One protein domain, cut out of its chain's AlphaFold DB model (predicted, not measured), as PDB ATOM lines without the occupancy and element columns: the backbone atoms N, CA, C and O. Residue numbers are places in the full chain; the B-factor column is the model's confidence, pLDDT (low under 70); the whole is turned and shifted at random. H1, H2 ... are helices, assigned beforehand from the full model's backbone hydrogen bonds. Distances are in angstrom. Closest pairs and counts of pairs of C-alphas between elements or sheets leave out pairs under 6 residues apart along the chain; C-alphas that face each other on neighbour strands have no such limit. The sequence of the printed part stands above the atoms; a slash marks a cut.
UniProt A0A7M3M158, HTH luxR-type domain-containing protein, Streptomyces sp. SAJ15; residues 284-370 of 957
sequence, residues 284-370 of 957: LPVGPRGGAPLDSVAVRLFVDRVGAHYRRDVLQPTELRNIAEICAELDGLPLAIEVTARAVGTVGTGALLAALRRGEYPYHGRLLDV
ATOM      1  N   LEU A 284     139.265 118.521 156.443       88.12
ATOM      2  CA  LEU A 284     139.273 117.297 157.251       88.12
ATOM      3  C   LEU A 284     137.957 117.125 158.031       88.12
ATOM      4  O   LEU A 284     137.454 118.103 158.589       88.12
ATOM      5  N   PRO A 285     137.434 115.890 158.164       86.81
ATOM      6  CA  PRO A 285     136.284 115.617 159.018       86.81
ATOM      7  C   PRO A 285     136.528 116.060 160.466       86.81
ATOM      8  O   PRO A 285     137.457 115.584 161.126       86.81
ATOM      9  N   VAL A 286     135.665 116.956 160.958       80.50
ATOM     10  CA  VAL A 286     135.696 117.476 162.338       80.50
ATOM     11  C   VAL A 286     134.909 116.618 163.335       80.50
ATOM     12  O   VAL A 286     135.135 116.745 164.536       80.50
ATOM     13  N   GLY A 287     134.058 115.707 162.849       72.25
ATOM     14  CA  GLY A 287     133.166 114.867 163.661       72.25
ATOM     15  C   GLY A 287     131.868 115.579 164.089       72.25
ATOM     16  O   GLY A 287     131.771 116.805 163.985       72.25
ATOM     17  N   PRO A 288     130.843 114.837 164.543       65.62
ATOM     18  CA  PRO A 288     129.635 115.429 165.114       65.62
ATOM     19  C   PRO A 288     129.925 116.048 166.491       65.62
ATOM     20  O   PRO A 288     130.665 115.480 167.298       65.62
ATOM     21  N   ARG A 289     129.305 117.198 166.793       60.78
ATOM     22  CA  ARG A 289     129.367 117.805 168.136       60.78
ATOM     23  C   ARG A 289     128.840 116.815 169.181       60.78
ATOM     24  O   ARG A 289     127.773 116.243 168.998       60.78
ATOM     25  N   GLY A 290     129.593 116.628 170.266       55.31
ATOM     26  CA  GLY A 290     129.285 115.656 171.324       55.31
ATOM     27  C   GLY A 290     129.828 114.237 171.093       55.31
ATOM     28  O   GLY A 290     129.836 113.454 172.036       55.31
ATOM     29  N   GLY A 291     130.330 113.911 169.894       64.69
ATOM     30  CA  GLY A 291     131.016 112.640 169.629       64.69
ATOM     31  C   GLY A 291     132.379 112.522 170.327       64.69
ATOM     32  O   GLY A 291     132.905 113.494 170.879       64.69
ATOM     33  N   ALA A 292     132.984 111.330 170.284       74.69
ATOM     34  CA  ALA A 292     134.304 111.094 170.863       74.69
ATOM     35  C   ALA A 292     135.382 111.918 170.116       74.69
ATOM     36  O   ALA A 292     135.562 111.736 168.909       74.69
ATOM     37  N   PRO A 293     136.139 112.816 170.788       78.75
ATOM     38  CA  PRO A 293     137.000 113.778 170.093       78.75
ATOM     39  C   PRO A 293     138.064 113.184 169.165       78.75
ATOM     40  O   PRO A 293     138.466 113.850 168.221       78.75
ATOM     41  N   LEU A 294     138.544 111.960 169.411       79.25
ATOM     42  CA  LEU A 294     139.660 111.363 168.661       79.25
ATOM     43  C   LEU A 294     139.242 110.602 167.392       79.25
ATOM     44  O   LEU A 294     140.110 110.242 166.597       79.25
ATOM     45  N   ASP A 295     137.942 110.426 167.157       82.19
ATOM     46  CA  ASP A 295     137.425 109.905 165.882       82.19
ATOM     47  C   ASP A 295     137.580 110.958 164.765       82.19
ATOM     48  O   ASP A 295     137.720 110.638 163.583       82.19
ATOM     49  N   SER A 296     137.612 112.235 165.158       86.75
ATOM     50  CA  SER A 296     137.814 113.393 164.294       86.75
ATOM     51  C   SER A 296     139.239 113.458 163.744       86.75
ATOM     52  O   SER A 296     140.216 113.619 164.482       86.75
ATOM     53  N   VAL A 297     139.370 113.405 162.415       88.31
ATOM     54  CA  VAL A 297     140.666 113.515 161.725       88.31
ATOM     55  C   VAL A 297     141.316 114.874 162.004       88.31
ATOM     56  O   VAL A 297     142.525 114.947 162.224       88.31
ATOM     57  N   ALA A 298     140.505 115.935 162.066       89.69
ATOM     58  CA  ALA A 298     140.955 117.280 162.408       89.69
ATOM     59  C   ALA A 298     141.562 117.355 163.824       89.69
ATOM     60  O   ALA A 298     142.631 117.942 164.002       89.69
ATOM     61  N   VAL A 299     140.934 116.707 164.815       89.69
ATOM     62  CA  VAL A 299     141.456 116.651 166.193       89.69
ATOM     63  C   VAL A 299     142.725 115.808 166.273       89.69
ATOM     64  O   VAL A 299     143.669 116.223 166.940       89.69
ATOM     65  N   ARG A 300     142.800 114.664 165.575       88.50
ATOM     66  CA  ARG A 300     144.028 113.845 165.545       88.50
ATOM     67  C   ARG A 300     145.222 114.626 164.997       88.50
ATOM     68  O   ARG A 300     146.282 114.595 165.620       88.50
ATOM     69  N   LEU A 301     145.029 115.388 163.914       87.94
ATOM     70  CA  LEU A 301     146.042 116.319 163.411       87.94
ATOM     71  C   LEU A 301     146.400 117.367 164.478       87.94
ATOM     72  O   LEU A 301     147.573 117.527 164.797       87.94
ATOM     73  N   PHE A 302     145.416 118.055 165.066       88.88
ATOM     74  CA  PHE A 302     145.666 119.091 166.077       88.88
ATOM     75  C   PHE A 302     146.500 118.560 167.257       88.88
ATOM     76  O   PHE A 302     147.474 119.192 167.669       88.88
ATOM     77  N   VAL A 303     146.146 117.382 167.776       87.50
ATOM     78  CA  VAL A 303     146.823 116.729 168.904       87.50
ATOM     79  C   VAL A 303     148.255 116.324 168.534       87.50
ATOM     80  O   VAL A 303     149.178 116.678 169.266       87.50
ATOM     81  N   ASP A 304     148.470 115.683 167.380       84.56
ATOM     82  CA  ASP A 304     149.805 115.341 166.855       84.56
ATOM     83  C   ASP A 304     150.708 116.582 166.701       84.56
ATOM     84  O   ASP A 304     151.859 116.579 167.141       84.56
ATOM     85  N   ARG A 305     150.175 117.700 166.186       83.69
ATOM     86  CA  ARG A 305     150.918 118.971 166.086       83.69
ATOM     87  C   ARG A 305     151.262 119.579 167.455       83.69
ATOM     88  O   ARG A 305     152.357 120.121 167.613       83.69
ATOM     89  N   VAL A 306     150.377 119.473 168.454       83.38
ATOM     90  CA  VAL A 306     150.653 119.905 169.843       83.38
ATOM     91  C   VAL A 306     151.764 119.057 170.476       83.38
ATOM     92  O   VAL A 306     152.675 119.612 171.093       83.38
ATOM     93  N   GLY A 307     151.732 117.731 170.302       77.75
ATOM     94  CA  GLY A 307     152.771 116.830 170.818       77.75
ATOM     95  C   GLY A 307     154.130 117.059 170.164       77.75
ATOM     96  O   GLY A 307     155.134 117.185 170.868       77.75
ATOM     97  N   ALA A 308     154.156 117.192 168.835       74.69
ATOM     98  CA  ALA A 308     155.366 117.484 168.073       74.69
ATOM     99  C   ALA A 308     156.021 118.815 168.487       74.69
ATOM    100  O   ALA A 308     157.245 118.885 168.588       74.69
ATOM    101  N   HIS A 309     155.230 119.859 168.767       71.94
ATOM    102  CA  HIS A 309     155.772 121.177 169.110       71.94
ATOM    103  C   HIS A 309     156.178 121.323 170.587       71.94
ATOM    104  O   HIS A 309     157.219 121.916 170.869       71.94
ATOM    105  N   TYR A 310     155.395 120.781 171.528       72.31
ATOM    106  CA  TYR A 310     155.588 121.013 172.970       72.31
ATOM    107  C   TYR A 310     156.112 119.804 173.760       72.31
ATOM    108  O   TYR A 310     156.238 119.895 174.980       72.31
ATOM    109  N   ARG A 311     156.373 118.657 173.110       64.50
ATOM    110  CA  ARG A 311     156.725 117.376 173.768       64.50
ATOM    111  C   ARG A 311     155.734 116.959 174.876       64.50
ATOM    112  O   ARG A 311     156.106 116.275 175.827       64.50
ATOM    113  N   ARG A 312     154.463 117.367 174.761       66.75
ATOM    114  CA  ARG A 312     153.378 116.953 175.664       66.75
ATOM    115  C   ARG A 312     152.858 115.576 175.254       66.75
ATOM    116  O   ARG A 312     152.194 115.449 174.232       66.75
ATOM    117  N   ASP A 313     153.090 114.581 176.103       59.50
ATOM    118  CA  ASP A 313     152.599 113.209 175.919       59.50
ATOM    119  C   ASP A 313     151.170 112.986 176.490       59.50
ATOM    120  O   ASP A 313     150.662 111.878 176.378       59.50
ATOM    121  N   VAL A 314     150.508 113.987 177.101       63.47
ATOM    122  CA  VAL A 314     149.149 113.875 177.697       63.47
ATOM    123  C   VAL A 314     148.335 115.171 177.537       63.47
ATOM    124  O   VAL A 314     148.871 116.266 177.713       63.47
ATOM    125  N   LEU A 315     147.023 115.029 177.298       77.81
ATOM    126  CA  LEU A 315     145.998 116.084 177.386       77.81
ATOM    127  C   LEU A 315     144.839 115.663 178.310       77.81
ATOM    128  O   LEU A 315     144.566 114.469 178.467       77.81
ATOM    129  N   GLN A 316     144.147 116.637 178.907       81.75
ATOM    130  CA  GLN A 316     142.960 116.424 179.748       81.75
ATOM    131  C   GLN A 316     141.662 116.298 178.916       81.75
ATOM    132  O   GLN A 316     141.584 116.849 177.816       81.75
ATOM    133  N   PRO A 317     140.589 115.664 179.438       82.44
ATOM    134  CA  PRO A 317     139.305 115.561 178.731       82.44
ATOM    135  C   PRO A 317     138.679 116.918 178.363       82.44
ATOM    136  O   PRO A 317     138.078 117.060 177.300       82.44
ATOM    137  N   THR A 318     138.856 117.935 179.211       83.19
ATOM    138  CA  THR A 318     138.416 119.316 178.953       83.19
ATOM    139  C   THR A 318     139.237 119.993 177.855       83.19
ATOM    140  O   THR A 318     138.663 120.667 177.001       83.19
ATOM    141  N   GLU A 319     140.555 119.764 177.804       85.88
ATOM    142  CA  GLU A 319     141.398 120.216 176.688       85.88
ATOM    143  C   GLU A 319     140.967 119.552 175.374       85.88
ATOM    144  O   GLU A 319     140.816 120.250 174.377       85.88
ATOM    145  N   LEU A 320     140.691 118.242 175.367       86.75
ATOM    146  CA  LEU A 320     140.215 117.524 174.176       86.75
ATOM    147  C   LEU A 320     138.840 118.021 173.694       86.75
ATOM    148  O   LEU A 320     138.649 118.194 172.491       86.75
ATOM    149  N   ARG A 321     137.905 118.317 174.610       86.38
ATOM    150  CA  ARG A 321     136.606 118.930 174.272       86.38
ATOM    151  C   ARG A 321     136.783 120.325 173.657       86.38
ATOM    152  O   ARG A 321     136.170 120.618 172.633       86.38
ATOM    153  N   ASN A 322     137.664 121.153 174.224       88.88
ATOM    154  CA  ASN A 322     137.995 122.463 173.656       88.88
ATOM    155  C   ASN A 322     138.659 122.336 172.275       88.88
ATOM    156  O   ASN A 322     138.352 123.120 171.386       88.88
ATOM    157  N   ILE A 323     139.542 121.350 172.074       89.88
ATOM    158  CA  ILE A 323     140.211 121.101 170.788       89.88
ATOM    159  C   ILE A 323     139.215 120.647 169.714       89.88
ATOM    160  O   ILE A 323     139.332 121.096 168.575       89.88
ATOM    161  N   ALA A 324     138.220 119.823 170.052       89.06
ATOM    162  CA  ALA A 324     137.154 119.442 169.121       89.06
ATOM    163  C   ALA A 324     136.347 120.660 168.643       89.06
ATOM    164  O   ALA A 324     136.180 120.853 167.438       89.06
ATOM    165  N   GLU A 325     135.932 121.533 169.564       87.50
ATOM    166  CA  GLU A 325     135.267 122.791 169.207       87.50
ATOM    167  C   GLU A 325     136.191 123.720 168.396       87.50
ATOM    168  O   GLU A 325     135.767 124.230 167.364       87.50
ATOM    169  N   ILE A 326     137.471 123.872 168.768       87.69
ATOM    170  CA  ILE A 326     138.461 124.635 167.980       87.69
ATOM    171  C   ILE A 326     138.564 124.092 166.546       87.69
ATOM    172  O   ILE A 326     138.550 124.870 165.596       87.69
ATOM    173  N   CYS A 327     138.636 122.772 166.360       88.94
ATOM    174  CA  CYS A 327     138.714 122.160 165.032       88.94
ATOM    175  C   CYS A 327     137.460 122.428 164.184       88.94
ATOM    176  O   CYS A 327     137.582 122.596 162.969       88.94
ATOM    177  N   ALA A 328     136.283 122.516 164.816       84.62
ATOM    178  CA  ALA A 328     135.035 122.900 164.164       84.62
ATOM    179  C   ALA A 328     135.012 124.393 163.770       84.62
ATOM    180  O   ALA A 328     134.678 124.700 162.628       84.62
ATOM    181  N   GLU A 329     135.430 125.314 164.649       82.50
ATOM    182  CA  GLU A 329     135.545 126.751 164.314       82.50
ATOM    183  C   GLU A 329     136.567 126.993 163.174       82.50
ATOM    184  O   GLU A 329     136.376 127.866 162.323       82.50
ATOM    185  N   LEU A 330     137.629 126.176 163.109       83.12
ATOM    186  CA  LEU A 330     138.661 126.175 162.057       83.12
ATOM    187  C   LEU A 330     138.252 125.447 160.758       83.12
ATOM    188  O   LEU A 330     139.084 125.296 159.858       83.12
ATOM    189  N   ASP A 331     137.001 124.993 160.638       82.12
ATOM    190  CA  ASP A 331     136.457 124.318 159.450       82.12
ATOM    191  C   ASP A 331     137.194 123.037 159.013       82.12
ATOM    192  O   ASP A 331     137.114 122.633 157.854       82.12
ATOM    193  N   GLY A 332     137.949 122.393 159.909       85.25
ATOM    194  CA  GLY A 332     138.772 121.236 159.542       85.25
ATOM    195  C   GLY A 332     139.920 121.556 158.569       85.25
ATOM    196  O   GLY A 332     140.503 120.638 157.993       85.25
ATOM    197  N   LEU A 333     140.256 122.832 158.339       84.56
ATOM    198  CA  LEU A 333     141.323 123.236 157.415       84.56
ATOM    199  C   LEU A 333     142.707 122.909 158.021       84.56
ATOM    200  O   LEU A 333     143.074 123.542 159.016       84.56
ATOM    201  N   PRO A 334     143.520 122.003 157.429       85.06
ATOM    202  CA  PRO A 334     144.808 121.590 157.993       85.06
ATOM    203  C   PRO A 334     145.732 122.753 158.347       85.06
ATOM    204  O   PRO A 334     146.171 122.845 159.486       85.06
ATOM    205  N   LEU A 335     145.952 123.707 157.435       79.19
ATOM    206  CA  LEU A 335     146.824 124.858 157.707       79.19
ATOM    207  C   LEU A 335     146.325 125.722 158.885       79.19
ATOM    208  O   LEU A 335     147.126 126.302 159.615       79.19
ATOM    209  N   ALA A 336     145.008 125.807 159.092       80.69
ATOM    210  CA  ALA A 336     144.422 126.553 160.204       80.69
ATOM    211  C   ALA A 336     144.585 125.801 161.538       80.69
ATOM    212  O   ALA A 336     144.890 126.417 162.563       80.69
ATOM    213  N   ILE A 337     144.461 124.472 161.504       85.25
ATOM    214  CA  ILE A 337     144.756 123.561 162.618       85.25
ATOM    215  C   ILE A 337     146.237 123.645 163.011       85.25
ATOM    216  O   ILE A 337     146.536 123.887 164.178       85.25
ATOM    217  N   GLU A 338     147.166 123.527 162.058       81.31
ATOM    218  CA  GLU A 338     148.612 123.559 162.322       81.31
ATOM    219  C   GLU A 338     149.090 124.904 162.894       81.31
ATOM    220  O   GLU A 338     149.947 124.933 163.780       81.31
ATOM    221  N   VAL A 339     148.537 126.027 162.420       78.25
ATOM    222  CA  VAL A 339     148.844 127.362 162.965       78.25
ATOM    223  C   VAL A 339     148.250 127.535 164.369       78.25
ATOM    224  O   VAL A 339     148.937 128.042 165.255       78.25
ATOM    225  N   THR A 340     147.020 127.073 164.612       81.19
ATOM    226  CA  THR A 340     146.353 127.237 165.920       81.19
ATOM    227  C   THR A 340     146.939 126.317 166.994       81.19
ATOM    228  O   THR A 340     147.110 126.743 168.136       81.19
ATOM    229  N   ALA A 341     147.334 125.089 166.640       85.62
ATOM    230  CA  ALA A 341     148.004 124.150 167.543       85.62
ATOM    231  C   ALA A 341     149.295 124.738 168.152       85.62
ATOM    232  O   ALA A 341     149.587 124.517 169.327       85.62
ATOM    233  N   ARG A 342     150.026 125.565 167.388       79.25
ATOM    234  CA  ARG A 342     151.248 126.272 167.825       79.25
ATOM    235  C   ARG A 342     151.001 127.479 168.749       79.25
ATOM    236  O   ARG A 342     151.965 128.092 169.200       79.25
ATOM    237  N   ALA A 343     149.747 127.819 169.049       78.06
ATOM    238  CA  ALA A 343     149.382 128.832 170.047       78.06
ATOM    239  C   ALA A 343     148.905 128.221 171.383       78.06
ATOM    240  O   ALA A 343     148.652 128.941 172.350       78.06
ATOM    241  N   VAL A 344     148.766 126.893 171.472       82.88
ATOM    242  CA  VAL A 344     148.152 126.221 172.634       82.88
ATOM    243  C   VAL A 344     148.993 126.361 173.899       82.88
ATOM    244  O   VAL A 344     148.434 126.587 174.968       82.88
ATOM    245  N   GLY A 345     150.320 126.273 173.793       75.56
ATOM    246  CA  GLY A 345     151.227 126.398 174.937       75.56
ATOM    247  C   GLY A 345     151.420 127.832 175.442       75.56
ATOM    248  O   GLY A 345     151.955 128.005 176.531       75.56
ATOM    249  N   THR A 346     150.990 128.846 174.683       76.38
ATOM    250  CA  THR A 346     151.088 130.267 175.066       76.38
ATOM    251  C   THR A 346     149.746 130.888 175.453       76.38
ATOM    252  O   THR A 346     149.731 131.813 176.258       76.38
ATOM    253  N   VAL A 347     148.627 130.395 174.910       81.44
ATOM    254  CA  VAL A 347     147.277 130.956 175.139       81.44
ATOM    255  C   VAL A 347     146.350 129.989 175.891       81.44
ATOM    256  O   VAL A 347     145.465 130.426 176.619       81.44
ATOM    257  N   GLY A 348     146.545 128.673 175.759       85.38
ATOM    258  CA  GLY A 348     145.660 127.655 176.334       85.38
ATOM    259  C   GLY A 348     144.371 127.426 175.529       85.38
ATOM    260  O   GLY A 348     143.837 128.319 174.870       85.38
ATOM    261  N   THR A 349     143.841 126.199 175.574       90.06
ATOM    262  CA  THR A 349     142.718 125.775 174.711       90.06
ATOM    263  C   THR A 349     141.423 126.558 174.960       90.06
ATOM    264  O   THR A 349     140.743 126.928 174.008       90.06
ATOM    265  N   GLY A 350     141.086 126.867 176.217       87.44
ATOM    266  CA  GLY A 350     139.861 127.604 176.551       87.44
ATOM    267  C   GLY A 350     139.860 129.045 176.029       87.44
ATOM    268  O   GLY A 350     138.881 129.487 175.431       87.44
ATOM    269  N   ALA A 351     140.975 129.764 176.191       85.00
ATOM    270  CA  ALA A 351     141.101 131.137 175.708       85.00
ATOM    271  C   ALA A 351     141.208 131.205 174.173       85.00
ATOM    272  O   ALA A 351     140.625 132.108 173.575       85.00
ATOM    273  N   LEU A 352     141.854 130.223 173.527       86.06
ATOM    274  CA  LEU A 352     141.826 130.079 172.066       86.06
ATOM    275  C   LEU A 352     140.401 129.880 171.540       86.06
ATOM    276  O   LEU A 352     139.995 130.579 170.617       86.06
ATOM    277  N   LEU A 353     139.613 128.985 172.144       87.50
ATOM    278  CA  LEU A 353     138.218 128.779 171.745       87.50
ATOM    279  C   LEU A 353     137.371 130.050 171.935       87.50
ATOM    280  O   LEU A 353     136.570 130.401 171.068       87.50
ATOM    281  N   ALA A 354     137.572 130.773 173.041       81.50
ATOM    282  CA  ALA A 354     136.897 132.045 173.292       81.50
ATOM    283  C   ALA A 354     137.286 133.133 172.270       81.50
ATOM    284  O   ALA A 354     136.417 133.880 171.830       81.50
ATOM    285  N   ALA A 355     138.557 133.200 171.865       79.19
ATOM    286  CA  ALA A 355     139.043 134.112 170.829       79.19
ATOM    287  C   ALA A 355     138.421 133.793 169.455       79.19
ATOM    288  O   ALA A 355     137.812 134.668 168.831       79.19
ATOM    289  N   LEU A 356     138.461 132.525 169.027       78.31
ATOM    290  CA  LEU A 356     137.896 132.085 167.742       78.31
ATOM    291  C   LEU A 356     136.401 132.426 167.635       78.31
ATOM    292  O   LEU A 356     135.967 132.956 166.611       78.31
ATOM    293  N   ARG A 357     135.646 132.234 168.727       75.75
ATOM    294  CA  ARG A 357     134.219 132.589 168.843       75.75
ATOM    295  C   ARG A 357     133.928 134.099 168.883       75.75
ATOM    296  O   ARG A 357     132.778 134.488 168.697       75.75
ATOM    297  N   ARG A 358     134.937 134.961 169.076       68.75
ATOM    298  CA  ARG A 358     134.854 136.426 168.865       68.75
ATOM    299  C   ARG A 358     135.291 136.863 167.454       68.75
ATOM    300  O   ARG A 358     135.096 138.021 167.077       68.75
ATOM    301  N   GLY A 359     135.848 135.950 166.653       64.19
ATOM    302  CA  GLY A 359     136.457 136.240 165.349       64.19
ATOM    303  C   GLY A 359     137.965 136.531 165.406       64.19
ATOM    304  O   GLY A 359     138.553 136.947 164.404       64.19
ATOM    305  N   GLU A 360     138.603 136.314 166.555       69.25
ATOM    306  CA  GLU A 360     140.045 136.463 166.773       69.25
ATOM    307  C   GLU A 360     140.745 135.120 166.513       69.25
ATOM    308  O   GLU A 360     140.513 134.141 167.215       69.25
ATOM    309  N   TYR A 361     141.614 135.055 165.502       66.19
ATOM    310  CA  TYR A 361     142.361 133.839 165.155       66.19
ATOM    311  C   TYR A 361     143.855 134.097 165.402       66.19
ATOM    312  O   TYR A 361     144.326 135.194 165.090       66.19
ATOM    313  N   PRO A 362     144.635 133.126 165.910       59.91
ATOM    314  CA  PRO A 362     146.088 133.259 165.973       59.91
ATOM    315  C   PRO A 362     146.674 133.278 164.553       59.91
ATOM    316  O   PRO A 362     146.495 132.331 163.791       59.91
ATOM    317  N   TYR A 363     147.372 134.354 164.179       59.62
ATOM    318  CA  TYR A 363     147.823 134.569 162.793       59.62
ATOM    319  C   TYR A 363     149.337 134.428 162.560       59.62
ATOM    320  O   TYR A 363     149.789 134.645 161.438       59.62
ATOM    321  N   HIS A 364     150.127 134.070 163.578       53.50
ATOM    322  CA  HIS A 364     151.591 134.193 163.537       53.50
ATOM    323  C   HIS A 364     152.323 132.850 163.677       53.50
ATOM    324  O   HIS A 364     152.713 132.452 164.773       53.50
ATOM    325  N   GLY A 365     152.579 132.175 162.552       47.69
ATOM    326  CA  GLY A 365     153.621 131.152 162.481       47.69
ATOM    327  C   GLY A 365     155.002 131.803 162.355       47.69
ATOM    328  O   GLY A 365     155.263 132.494 161.376       47.69
ATOM    329  N   ARG A 366     155.906 131.574 163.319       49.38
ATOM    330  CA  ARG A 366     157.292 132.105 163.319       49.38
ATOM    331  C   ARG A 366     158.281 131.282 162.462       49.38
ATOM    332  O   ARG A 366     159.469 131.260 162.759       49.38
ATOM    333  N   LEU A 367     157.798 130.595 161.425       46.72
ATOM    334  CA  LEU A 367     158.626 129.810 160.499       46.72
ATOM    335  C   LEU A 367     159.201 130.730 159.414       46.72
ATOM    336  O   LEU A 367     158.502 131.092 158.470       46.72
ATOM    337  N   LEU A 368     160.455 131.152 159.585       45.44
ATOM    338  CA  LEU A 368     161.166 132.041 158.653       45.44
ATOM    339  C   LEU A 368     161.716 131.293 157.422       45.44
ATOM    340  O   LEU A 368     161.969 131.898 156.387       45.44
ATOM    341  N   ASP A 369     161.854 129.978 157.554       38.88
ATOM    342  CA  ASP A 369     162.244 128.965 156.569       38.88
ATOM    343  C   ASP A 369     161.119 128.597 155.582       38.88
ATOM    344  O   ASP A 369     161.370 128.078 154.496       38.88
ATOM    345  N   VAL A 370     159.866 128.883 155.941       46.28
ATOM    346  CA  VAL A 370     158.679 128.554 155.142       46.28
ATOM    347  C   VAL A 370     158.207 129.784 154.351       46.28
ATOM    348  O   VAL A 370     158.103 130.866 154.932       46.28
TER     349      VAL A 370
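Overview. This is residues 284 to 370 of the 957 residues of the protein "HTH luxR-type domain-containing protein" of Streptomyces sp. SAJ15 (UniProt A0A7M3M158). H1 crosses H2 near its first residues and slants over H3, while H5 lies side by side with H2; short H4 joins H3 to H5, and a tail, residues 357 to 370, runs outward. The 87 printed residues hold five named helices, H1 to H5, and no named strand: all helix, compact, radius of gyration of the C-alphas 11.9 A, spans 37 by 30 by 22 A.

Arrangement. H1, residues 297 to 310, touches H2, residues 317 to 329, with residues 298 to 302 alone, at a steep tilt of 63 degrees; closest C-alphas Val 299 and Ala 324, 5.9 A. H1 touches H3, residues 334 to 341, at 45 degrees, steep; closest C-alphas Val 306 and Ala 341, 5.5 A. H2 touches H5, residues 349 to 356, at a shallow 19 degrees, the same way; closest C-alphas Ile 326 and Leu 353, 5.6 A. Every O i to N i+4 pair is within hydrogen-bond range in H1, H2, H3 and H5; H4, residues 344 to 347, is too short for one.

Along the chain. H1, 20.1 A long, begins at C-alpha 297 (140.666, 113.515, 161.725). H2 is 18.6 A long. H5 ends at C-alpha 356 (137.896, 132.085, 167.742).

Size, cuts and confidence. The printed part has no cut and no long link. Residues 288 to 291, 311 to 314 and 358 to 370 have pLDDT under 70.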